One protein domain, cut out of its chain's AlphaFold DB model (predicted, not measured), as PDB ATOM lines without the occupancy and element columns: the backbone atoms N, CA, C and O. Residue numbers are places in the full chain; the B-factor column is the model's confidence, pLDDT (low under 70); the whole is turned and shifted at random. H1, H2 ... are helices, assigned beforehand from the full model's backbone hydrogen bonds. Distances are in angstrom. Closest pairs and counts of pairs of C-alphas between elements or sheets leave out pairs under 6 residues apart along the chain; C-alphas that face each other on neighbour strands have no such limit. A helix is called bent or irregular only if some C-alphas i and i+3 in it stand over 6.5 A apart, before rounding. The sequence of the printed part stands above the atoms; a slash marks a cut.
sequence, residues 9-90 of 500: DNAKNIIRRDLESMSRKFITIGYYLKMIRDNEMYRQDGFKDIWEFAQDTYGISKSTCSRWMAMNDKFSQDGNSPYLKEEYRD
ATOM      1  N   ASP A   9     248.791 235.387 141.675       80.00
ATOM      2  CA  ASP A   9     248.079 235.541 142.946       80.00
ATOM      3  C   ASP A   9     246.752 234.765 142.985       80.00
ATOM      4  O   ASP A   9     246.427 234.151 144.003       80.00
ATOM      5  N   ASN A  10     246.015 234.704 141.870       82.81
ATOM      6  CA  ASN A  10     244.799 233.892 141.757       82.81
ATOM      7  C   ASN A  10     245.125 232.394 141.819       82.81
ATOM      8  O   ASN A  10     244.480 231.666 142.573       82.81
ATOM      9  N   ALA A  11     246.154 231.934 141.102       76.06
ATOM     10  CA  ALA A  11     246.592 230.537 141.154       76.06
ATOM     11  C   ALA A  11     247.044 230.134 142.572       76.06
ATOM     12  O   ALA A  11     246.628 229.098 143.091       76.06
ATOM     13  N   LYS A  12     247.824 230.988 143.247       77.25
ATOM     14  CA  LYS A  12     248.288 230.768 144.625       77.25
ATOM     15  C   LYS A  12     247.133 230.703 145.625       77.25
ATOM     16  O   LYS A  12     247.157 229.871 146.533       77.25
ATOM     17  N   ASN A  13     246.115 231.545 145.455       76.19
ATOM     18  CA  ASN A  13     244.927 231.534 146.306       76.19
ATOM     19  C   ASN A  13     244.058 230.289 146.078       76.19
ATOM     20  O   ASN A  13     243.585 229.712 147.055       76.19
ATOM     21  N   ILE A  14     243.900 229.832 144.829       81.06
ATOM     22  CA  ILE A  14     243.197 228.576 144.514       81.06
ATOM     23  C   ILE A  14     243.923 227.384 145.149       81.06
ATOM     24  O   ILE A  14     243.294 226.606 145.861       81.06
ATOM     25  N   ILE A  15     245.250 227.289 144.984       77.31
ATOM     26  CA  ILE A  15     246.062 226.216 145.583       77.31
ATOM     27  C   ILE A  15     245.930 226.223 147.110       77.31
ATOM     28  O   ILE A  15     245.690 225.176 147.708       77.31
ATOM     29  N   ARG A  16     246.045 227.394 147.753       72.12
ATOM     30  CA  ARG A  16     245.893 227.513 149.210       72.12
ATOM     31  C   ARG A  16     244.514 227.028 149.666       72.12
ATOM     32  O   ARG A  16     244.438 226.187 150.556       72.12
ATOM     33  N   ARG A  17     243.443 227.491 149.016       76.38
ATOM     34  CA  ARG A  17     242.064 227.100 149.335       76.38
ATOM     35  C   ARG A  17     241.833 225.598 149.157       76.38
ATOM     36  O   ARG A  17     241.154 224.978 149.972       76.38
ATOM     37  N   ASP A  18     242.382 224.999 148.106       75.94
ATOM     38  CA  ASP A  18     242.194 223.574 147.830       75.94
ATOM     39  C   ASP A  18     243.011 222.698 148.807       75.94
ATOM     40  O   ASP A  18     242.532 221.645 149.240       75.94
ATOM     41  N   LEU A  19     244.186 223.166 149.253       68.19
ATOM     42  CA  LEU A  19     244.961 222.545 150.336       68.19
ATOM     43  C   LEU A  19     244.251 222.656 151.699       68.19
ATOM     44  O   LEU A  19     244.193 221.675 152.443       68.19
ATOM     45  N   GLU A  20     243.650 223.808 152.007       67.25
ATOM     46  CA  GLU A  20     242.790 224.007 153.188       67.25
ATOM     47  C   GLU A  20     241.513 223.151 153.119       67.25
ATOM     48  O   GLU A  20     241.050 222.605 154.118       67.25
ATOM     49  N   SER A  21     240.933 222.972 151.930       73.44
ATOM     50  CA  SER A  21     239.815 222.048 151.719       73.44
ATOM     51  C   SER A  21     240.237 220.605 152.009       73.44
ATOM     52  O   SER A  21     239.481 219.836 152.606       73.44
ATOM     53  N   MET A  22     241.466 220.235 151.645       71.00
ATOM     54  CA  MET A  22     241.997 218.898 151.874       71.00
ATOM     55  C   MET A  22     242.168 218.579 153.364       71.00
ATOM     56  O   MET A  22     241.842 217.464 153.763       71.00
ATOM     57  N   SER A  23     242.599 219.531 154.205       65.06
ATOM     58  CA  SER A  23     242.707 219.308 155.660       65.06
ATOM     59  C   SER A  23     241.347 219.006 156.305       65.06
ATOM     60  O   SER A  23     241.252 218.122 157.158       65.06
ATOM     61  N   ARG A  24     240.275 219.650 155.825       80.50
ATOM     62  CA  ARG A  24     238.896 219.423 156.290       80.50
ATOM     63  C   ARG A  24     238.358 218.045 155.911       80.50
ATOM     64  O   ARG A  24     237.643 217.436 156.704       80.50
ATOM     65  N   LYS A  25     238.740 217.519 154.740       86.56
ATOM     66  CA  LYS A  25     238.264 216.209 154.256       86.56
ATOM     67  C   LYS A  25     238.590 215.075 155.228       86.56
ATOM     68  O   LYS A  25     237.773 214.179 155.379       86.56
ATOM     69  N   PHE A  26     239.716 215.119 155.943       86.81
ATOM     70  CA  PHE A  26     240.063 214.066 156.909       86.81
ATOM     71  C   PHE A  26     239.134 214.041 158.132       86.81
ATOM     72  O   PHE A  26     238.823 212.961 158.628       86.81
ATOM     73  N   ILE A  27     238.636 215.201 158.579       90.00
ATOM     74  CA  ILE A  27     237.630 215.283 159.651       90.00
ATOM     75  C   ILE A  27     236.303 214.696 159.177       90.00
ATOM     76  O   ILE A  27     235.682 213.920 159.901       90.00
ATOM     77  N   THR A  28     235.901 215.019 157.947       91.38
ATOM     78  CA  THR A  28     234.692 214.477 157.320       91.38
ATOM     79  C   THR A  28     234.780 212.962 157.128       91.38
ATOM     80  O   THR A  28     233.842 212.247 157.465       91.38
ATOM     81  N   ILE A  29     235.913 212.448 156.643       91.94
ATOM     82  CA  ILE A  29     236.121 211.002 156.497       91.94
ATOM     83  C   ILE A  29     236.116 210.328 157.874       91.94
ATOM     84  O   ILE A  29     235.459 209.307 158.043       91.94
ATOM     85  N   GLY A  30     236.770 210.921 158.878       92.94
ATOM     86  CA  GLY A  30     236.729 210.436 160.259       92.94
ATOM     87  C   GLY A  30     235.306 210.318 160.814       92.94
ATOM     88  O   GLY A  30     234.983 209.310 161.437       92.94
ATOM     89  N   TYR A  31     234.435 211.294 160.532       95.12
ATOM     90  CA  TYR A  31     233.014 211.240 160.895       95.12
ATOM     91  C   TYR A  31     232.292 210.053 160.244       95.12
ATOM     92  O   TYR A  31     231.622 209.288 160.933       95.12
ATOM     93  N   TYR A  32     232.448 209.858 158.932       94.94
ATOM     94  CA  TYR A  32     231.779 208.753 158.239       94.94
ATOM     95  C   TYR A  32     232.333 207.383 158.640       94.94
ATOM     96  O   TYR A  32     231.559 206.439 158.775       94.94
ATOM     97  N   LEU A  33     233.634 207.271 158.919       94.50
ATOM     98  CA  LEU A  33     234.224 206.054 159.482       94.50
ATOM     99  C   LEU A  33     233.623 205.726 160.857       94.50
ATOM    100  O   LEU A  33     233.260 204.576 161.096       94.50
ATOM    101  N   LYS A  34     233.437 206.731 161.727       94.19
ATOM    102  CA  LYS A  34     232.728 206.563 163.008       94.19
ATOM    103  C   LYS A  34     231.275 206.153 162.793       94.19
ATOM    104  O   LYS A  34     230.828 205.198 163.409       94.19
ATOM    105  N   MET A  35     230.561 206.806 161.876       91.75
ATOM    106  CA  MET A  35     229.173 206.471 161.549       91.75
ATOM    107  C   MET A  35     229.031 205.015 161.079       91.75
ATOM    108  O   MET A  35     228.135 204.314 161.539       91.75
ATOM    109  N   ILE A  36     229.920 204.541 160.202       93.12
ATOM    110  CA  ILE A  36     229.923 203.155 159.710       93.12
ATOM    111  C   ILE A  36     230.268 202.183 160.843       93.12
ATOM    112  O   ILE A  36     229.626 201.141 160.967       93.12
ATOM    113  N   ARG A  37     231.251 202.524 161.688       94.25
ATOM    114  CA  ARG A  37     231.658 201.722 162.848       94.25
ATOM    115  C   ARG A  37     230.529 201.575 163.866       94.25
ATOM    116  O   ARG A  37     230.196 200.458 164.242       94.25
ATOM    117  N   ASP A  38     229.952 202.693 164.297       92.31
ATOM    118  CA  ASP A  38     228.993 202.758 165.405       92.31
ATOM    119  C   ASP A  38     227.643 202.123 165.034       92.31
ATOM    120  O   ASP A  38     226.931 201.631 165.905       92.31
ATOM    121  N   ASN A  39     227.312 202.087 163.738       91.75
ATOM    122  CA  ASN A  39     226.125 201.411 163.207       91.75
ATOM    123  C   ASN A  39     226.425 200.017 162.624       91.75
ATOM    124  O   ASN A  39     225.555 199.428 161.985       91.75
ATOM    125  N   GLU A  40     227.651 199.509 162.785       91.25
ATOM    126  CA  GLU A  40     228.113 198.215 162.255       91.25
ATOM    127  C   GLU A  40     227.844 198.003 160.748       91.25
ATOM    128  O   GLU A  40     227.677 196.875 160.282       91.25
ATOM    129  N   MET A  41     227.808 199.084 159.958       92.94
ATOM    130  CA  MET A  41     227.431 199.047 158.536       92.94
ATOM    131  C   MET A  41     228.430 198.258 157.681       92.94
ATOM    132  O   MET A  41     228.040 197.679 156.675       92.94
ATOM    133  N   TYR A  42     229.688 198.166 158.120       90.94
ATOM    134  CA  TYR A  42     230.736 197.370 157.472       90.94
ATOM    135  C   TYR A  42     230.372 195.878 157.342       90.94
ATOM    136  O   TYR A  42     230.894 195.189 156.469       90.94
ATOM    137  N   ARG A  43     229.440 195.368 158.163       90.50
ATOM    138  CA  ARG A  43     228.965 193.979 158.071       90.50
ATOM    139  C   ARG A  43     228.109 193.709 156.832       90.50
ATOM    140  O   ARG A  43     227.964 192.548 156.464       90.50
ATOM    141  N   GLN A  44     227.535 194.741 156.205       88.06
ATOM    142  CA  GLN A  44     226.724 194.582 154.988       88.06
ATOM    143  C   GLN A  44     227.555 194.024 153.830       88.06
ATOM    144  O   GLN A  44     227.059 193.198 153.068       88.06
ATOM    145  N   ASP A  45     228.830 194.404 153.782       83.62
ATOM    146  CA  ASP A  45     229.790 193.966 152.771       83.62
ATOM    147  C   ASP A  45     230.629 192.758 153.243       83.62
ATOM    148  O   ASP A  45     231.573 192.350 152.576       83.62
ATOM    149  N   GLY A  46     230.287 192.159 154.391       89.75
ATOM    150  CA  GLY A  46     230.939 190.952 154.911       89.75
ATOM    151  C   GLY A  46     232.229 191.180 155.705       89.75
ATOM    152  O   GLY A  46     232.857 190.202 156.107       89.75
ATOM    153  N   PHE A  47     232.609 192.428 155.987       93.06
ATOM    154  CA  PHE A  47     233.810 192.726 156.772       93.06
ATOM    155  C   PHE A  47     233.604 192.475 158.272       93.06
ATOM    156  O   PHE A  47     232.520 192.686 158.831       93.06
ATOM    157  N   LYS A  48     234.674 192.059 158.957       91.94
ATOM    158  CA  LYS A  48     234.695 191.769 160.396       91.94
ATOM    159  C   LYS A  48     234.667 193.035 161.244       91.94
ATOM    160  O   LYS A  48     234.013 193.060 162.289       91.94
ATOM    161  N   ASP A  49     235.403 194.063 160.832       93.50
ATOM    162  CA  ASP A  49     235.501 195.335 161.542       93.50
ATOM    163  C   ASP A  49     235.734 196.529 160.598       93.50
ATOM    164  O   ASP A  49     235.964 196.384 159.397       93.50
ATOM    165  N   ILE A  50     235.659 197.743 161.157       93.81
ATOM    166  CA  ILE A  50     235.862 198.992 160.410       93.81
ATOM    167  C   ILE A  50     237.275 199.111 159.812       93.81
ATOM    168  O   ILE A  50     237.468 199.842 158.842       93.81
ATOM    169  N   TRP A  51     238.277 198.436 160.385       94.62
ATOM    170  CA  TRP A  51     239.661 198.522 159.921       94.62
ATOM    171  C   TRP A  51     239.866 197.709 158.654       94.62
ATOM    172  O   TRP A  51     240.489 198.215 157.725       94.62
ATOM    173  N   GLU A  52     239.322 196.494 158.623       94.69
ATOM    174  CA  GLU A  52     239.303 195.636 157.439       94.69
ATOM    175  C   GLU A  52     238.546 196.324 156.297       94.69
ATOM    176  O   GLU A  52     239.110 196.535 155.228       94.69
ATOM    177  N   PHE A  53     237.338 196.836 156.570       95.38
ATOM    178  CA  PHE A  53     236.564 197.617 155.600       95.38
ATOM    179  C   PHE A  53     237.358 198.802 155.027       95.38
ATOM    180  O   PHE A  53     237.394 199.009 153.813       95.38
ATOM    181  N   ALA A  54     238.009 199.591 155.888       93.44
ATOM    182  CA  ALA A  54     238.757 200.770 155.461       93.44
ATOM    183  C   ALA A  54     240.004 200.414 154.630       93.44
ATOM    184  O   ALA A  54     240.331 201.130 153.679       93.44
ATOM    185  N   GLN A  55     240.687 199.323 154.979       93.88
ATOM    186  CA  GLN A  55     241.882 198.855 154.285       93.88
ATOM    187  C   GLN A  55     241.539 198.256 152.920       93.88
ATOM    188  O   GLN A  55     242.163 198.641 151.932       93.88
ATOM    189  N   ASP A  56     240.545 197.377 152.854       93.06
ATOM    190  CA  ASP A  56     240.237 196.614 151.643       93.06
ATOM    191  C   ASP A  56     239.436 197.439 150.632       93.06
ATOM    192  O   ASP A  56     239.658 197.334 149.429       93.06
ATOM    193  N   THR A  57     238.555 198.328 151.107       93.44
ATOM    194  CA  THR A  57     237.723 199.161 150.220       93.44
ATOM    195  C   THR A  57     238.453 200.417 149.742       93.44
ATOM    196  O   THR A  57     238.284 200.840 148.600       93.44
ATOM    197  N   TYR A  58     239.248 201.050 150.613       91.75
ATOM    198  CA  TYR A  58     239.810 202.385 150.357       91.75
ATOM    199  C   TYR A  58     241.338 202.463 150.485       91.75
ATOM    200  O   TYR A  58     241.903 203.548 150.340       91.75
ATOM    201  N   GLY A  59     242.026 201.358 150.793       91.94
ATOM    202  CA  GLY A  59     243.475 201.356 151.016       91.94
ATOM    203  C   GLY A  59     243.909 202.113 152.278       91.94
ATOM    204  O   GLY A  59     245.072 202.508 152.397       91.94
ATOM    205  N   ILE A  60     242.993 202.370 153.218       90.88
ATOM    206  CA  ILE A  60     243.275 203.148 154.427       90.88
ATOM    207  C   ILE A  60     243.753 202.206 155.529       90.88
ATOM    208  O   ILE A  60     242.978 201.432 156.088       90.88
ATOM    209  N   SER A  61     245.018 202.351 155.923       93.62
ATOM    210  CA  SER A  61     245.582 201.549 157.008       93.62
ATOM    211  C   SER A  61     244.849 201.736 158.334       93.62
ATOM    212  O   SER A  61     244.388 202.832 158.670       93.62
ATOM    213  N   LYS A  62     244.831 200.681 159.157       92.12
ATOM    214  CA  LYS A  62     244.241 200.688 160.508       92.12
ATOM    215  C   LYS A  62     244.675 201.893 161.350       92.12
ATOM    216  O   LYS A  62     243.851 202.521 162.019       92.12
ATOM    217  N   SER A  63     245.961 202.250 161.303       89.00
ATOM    218  CA  SER A  63     246.509 203.390 162.048       89.00
ATOM    219  C   SER A  63     246.007 204.738 161.519       89.00
ATOM    220  O   SER A  63     245.741 205.645 162.306       89.00
ATOM    221  N   THR A  64     245.835 204.872 160.202       88.44
ATOM    222  CA  THR A  64     245.282 206.072 159.561       88.44
ATOM    223  C   THR A  64     243.797 206.218 159.859       88.44
ATOM    224  O   THR A  64     243.367 207.287 160.284       88.44
ATOM    225  N   CYS A  65     243.044 205.125 159.736       90.50
ATOM    226  CA  CYS A  65     241.625 205.063 160.064       90.50
ATOM    227  C   CYS A  65     241.387 205.463 161.534       90.50
ATOM    228  O   CYS A  65     240.576 206.346 161.819       90.50
ATOM    229  N   SER A  66     242.172 204.906 162.470       91.75
ATOM    230  CA  SER A  66     242.076 205.237 163.902       91.75
ATOM    231  C   SER A  66     242.351 206.715 164.160       91.75
ATOM    232  O   SER A  66     241.630 207.376 164.905       91.75
ATOM    233  N   ARG A  67     243.388 207.251 163.510       92.81
ATOM    234  CA  ARG A  67     243.801 208.643 163.667       92.81
ATOM    235  C   ARG A  67     242.748 209.614 163.146       92.81
ATOM    236  O   ARG A  67     242.480 210.599 163.818       92.81
ATOM    237  N   TRP A  68     242.142 209.359 161.988       93.38
ATOM    238  CA  TRP A  68     241.105 210.242 161.440       93.38
ATOM    239  C   TRP A  68     239.848 210.270 162.305       93.38
ATOM    240  O   TRP A  68     239.285 211.343 162.508       93.38
ATOM    241  N   MET A  69     239.448 209.130 162.877       92.25
ATOM    242  CA  MET A  69     238.352 209.101 163.850       92.25
ATOM    243  C   MET A  69     238.694 209.892 165.121       92.25
ATOM    244  O   MET A  69     237.897 210.720 165.544       92.25
ATOM    245  N   ALA A  70     239.906 209.742 165.664       92.62
ATOM    246  CA  ALA A  70     240.345 210.506 166.837       92.62
ATOM    247  C   ALA A  70     240.479 212.019 166.560       92.62
ATOM    248  O   ALA A  70     240.150 212.855 167.400       92.62
ATOM    249  N   MET A  71     240.930 212.401 165.359       91.12
ATOM    250  CA  MET A  71     240.935 213.802 164.928       91.12
ATOM    251  C   MET A  71     239.514 214.359 164.827       91.12
ATOM    252  O   MET A  71     239.291 215.516 165.179       91.12
ATOM    253  N   ASN A  72     238.552 213.547 164.376       93.62
ATOM    254  CA  ASN A  72     237.147 213.925 164.399       93.62
ATOM    255  C   ASN A  72     236.659 214.156 165.837       93.62
ATOM    256  O   ASN A  72     236.075 215.204 166.096       93.62
ATOM    257  N   ASP A  73     236.966 213.255 166.773       92.19
ATOM    258  CA  ASP A  73     236.579 213.395 168.187       92.19
ATOM    259  C   ASP A  73     237.038 214.732 168.795       92.19
ATOM    260  O   ASP A  73     236.289 215.389 169.515       92.19
ATOM    261  N   LYS A  74     238.267 215.159 168.483       90.38
ATOM    262  CA  LYS A  74     238.890 216.330 169.119       90.38
ATOM    263  C   LYS A  74     238.581 217.656 168.414       90.38
ATOM    264  O   LYS A  74     238.289 218.659 169.068       90.38
ATOM    265  N   PHE A  75     238.630 217.668 167.081       92.12
ATOM    266  CA  PHE A  75     238.628 218.906 166.290       92.12
ATOM    267  C   PHE A  75     237.321 219.176 165.533       92.12
ATOM    268  O   PHE A  75     237.156 220.266 164.977       92.12
ATOM    269  N   SER A  76     236.381 218.224 165.490       92.12
ATOM    270  CA  SER A  76     235.071 218.458 164.867       92.12
ATOM    271  C   SER A  76     234.121 219.238 165.770       92.12
ATOM    272  O   SER A  76     234.266 219.248 166.993       92.12
ATOM    273  N   GLN A  77     233.143 219.915 165.164       90.75
ATOM    274  CA  GLN A  77     232.069 220.585 165.899       90.75
ATOM    275  C   GLN A  77     231.355 219.574 166.805       90.75
ATOM    276  O   GLN A  77     231.027 218.471 166.370       90.75
ATOM    277  N   ASP A  78     231.188 219.926 168.081       87.00
ATOM    278  CA  ASP A  78     230.559 219.084 169.110       87.00
ATOM    279  C   ASP A  78     231.192 217.685 169.308       87.00
ATOM    280  O   ASP A  78     230.603 216.817 169.946       87.00
ATOM    281  N   GLY A  79     232.401 217.451 168.778       84.00
ATOM    282  CA  GLY A  79     233.153 216.198 168.926       84.00
ATOM    283  C   GLY A  79     232.645 215.016 168.086       84.00
ATOM    284  O   GLY A  79     233.191 213.915 168.166       84.00
ATOM    285  N   ASN A  80     231.615 215.202 167.258       90.06
ATOM    286  CA  ASN A  80     231.163 214.175 166.317       90.06
ATOM    287  C   ASN A  80     230.417 214.766 165.113       90.06
ATOM    288  O   ASN A  80     229.225 214.528 164.918       90.06
ATOM    289  N   SER A  81     231.119 215.549 164.300       91.12
ATOM    290  CA  SER A  81     230.539 216.238 163.145       91.12
ATOM    291  C   SER A  81     231.421 216.096 161.905       91.12
ATOM    292  O   SER A  81     232.644 216.019 162.033       91.12
ATOM    293  N   PRO A  82     230.864 216.107 160.681       89.94
ATOM    294  CA  PRO A  82     231.678 216.181 159.470       89.94
ATOM    295  C   PRO A  82     232.385 217.538 159.306       89.94
ATOM    296  O   PRO A  82     233.224 217.677 158.412       89.94
ATOM    297  N   TYR A  83     232.055 218.530 160.142       89.94
ATOM    298  CA  TYR A  83     232.573 219.892 160.079       89.94
ATOM    299  C   TYR A  83     233.659 220.142 161.136       89.94
ATOM    300  O   TYR A  83     233.496 219.815 162.310       89.94
ATOM    301  N   LEU A  84     234.761 220.768 160.716       89.38
ATOM    302  CA  LEU A  84     235.836 221.242 161.596       89.38
ATOM    303  C   LEU A  84     235.347 222.432 162.448       89.38
ATOM    304  O   LEU A  84     234.618 223.289 161.936       89.38
ATOM    305  N   LYS A  85     235.745 222.509 163.727       90.88
ATOM    306  CA  LYS A  85     235.476 223.691 164.568       90.88
ATOM    307  C   LYS A  85     236.156 224.933 163.994       90.88
ATOM    308  O   LYS A  85     237.230 224.855 163.401       90.88
ATOM    309  N   GLU A  86     235.534 226.085 164.220       87.50
ATOM    310  CA  GLU A  86     236.007 227.364 163.686       87.50
ATOM    311  C   GLU A  86     237.418 227.719 164.167       87.50
ATOM    312  O   GLU A  86     238.236 228.178 163.378       87.50
ATOM    313  N   GLU A  87     237.727 227.418 165.430       88.25
ATOM    314  CA  GLU A  87     239.028 227.674 166.066       88.25
ATOM    315  C   GLU A  87     240.202 226.930 165.407       88.25
ATOM    316  O   GLU A  87     241.342 227.379 165.490       88.25
ATOM    317  N   TYR A  88     239.931 225.831 164.696       89.12
ATOM    318  CA  TYR A  88     240.955 225.032 164.020       89.12
ATOM    319  C   TYR A  88     241.043 225.294 162.514       89.12
ATOM    320  O   TYR A  88     241.802 224.622 161.816       89.12
ATOM    321  N   ARG A  89     240.269 226.255 161.994       85.25
ATOM    322  CA  ARG A  89     240.141 226.525 160.555       85.25
ATOM    323  C   ARG A  89     241.476 226.801 159.865       85.25
ATOM    324  O   ARG A  89     241.658 226.356 158.733       85.25
ATOM    325  N   ASP A  90     242.364 227.513 160.547       85.69
ATOM    326  CA  ASP A  90     243.630 227.984 159.983       85.69
ATOM    327  C   ASP A  90     244.775 226.971 160.162       85.69
ATOM    328  O   ASP A  90     245.895 227.209 159.715       85.69
TER     329      ASP A  90
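Overview. This is residues 9 to 90 of the 500 residues of an uncharacterized protein of Blautia sp. An81 (UniProt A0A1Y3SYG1). One long helix, H1, makes the length of the domain: its first part, residues 9 to 19, sticks out as a free arm, and the rest of the domain gathers round its later part. There H4 crosses H1, H3 packs between the start of H4 and the last turns of H1, the short H2 sits at the turn just past the end of H1, and residues 76 to 90 form a tail with no named element that runs on from the end of H4. The printed part has 82 residues with four named helices, in the order H1, H2, H3, H4, and no named strand, which is an all helix class. The whole is only just loose, close to compact, with a radius of gyration of the C-alphas of 14.6 A, and its outline is elongated, with spans of 49 by 27 by 19 A.

Along the chain. H1 takes residues 9 to 38, from C-alpha 9 at (248.079, 235.541, 142.946) to C-alpha 38 at (228.993, 202.758, 165.405), and is 44.1 A long from first to last C-alpha. It is neither bent nor irregular, but only just: C-alphas 23 and 26 are 6.0 A apart. H2 is short, residues 41 to 45, with 8.0 A from first to last C-alpha. H3 takes residues 50 to 58 and is 11.3 A long. H4 takes residues 62 to 75 and is 19.9 A long, ending with C-alpha 75 at (238.628, 218.906, 166.290). Residues 76 to 90 follow with no named element, and C-alpha 90 stands at (243.630, 227.984, 159.983).

Arrangement. Residues 9 to 19 of H1 stand free, with no C-alpha eight or more places away along the chain within 10 A. Farther along, H1 touches H4 with residues 26 to 34 alone, through 20 pairs of C-alphas within 8 A. The closest C-alphas of the two are those of Gly 30 and Met 69, 4.2 A apart, and their lines are about perpendicular, at 77 degrees. H1 and H3 only just touch, with 3 pairs of C-alphas within 8 A, and H1 does so with residues 33 to 37 alone. Their closest C-alphas, those of Arg 37 and Ile 50, are 5.6 A apart, and the two run opposite ways at a steep tilt of 44 degrees. H2 is close to H1 but not clearly touching, its closest C-alphas being those of Ile 36 and Tyr 42, at 6.3 A. H2 is also close to H3 but not clearly touching, with the C-alphas of Tyr 42 and Phe 53 closest, 6.1 A apart. H2 and H4 are apart. H3 touches H4, which meets it with residues 62 to 65 alone; the closest C-alphas are those of Trp 51 and Lys 62, at 5.1 A. Their lines are only just about perpendicular, at 72 degrees. The helix packing is mostly crossed: of the 3 pairs of helices that touch, H1 and H3, H1 and H4, and H3 and H4, 0 are at a shallow tilt. In H3 and H4 every O i to N i+4 pair is within hydrogen-bond range; in H1 it is 24 of 26, and in H2 0 of 1, with 2 of 2 O i to N i+3 pairs within range.

Size, cuts and confidence. The two C-alphas farthest apart are those of Asp 9 and Gly 46, at 49.2 A. Without the free residues 9 to 19, the body of 71 residues spans 39 by 21 by 16 A. The printed part has no cut, and the links H1 to H2, H2 to H3 and H3 to H4 are tight. The mean pLDDT of the printed part is 88.1, and confidence is low, under 70, at residues 19 to 20 and residue 23.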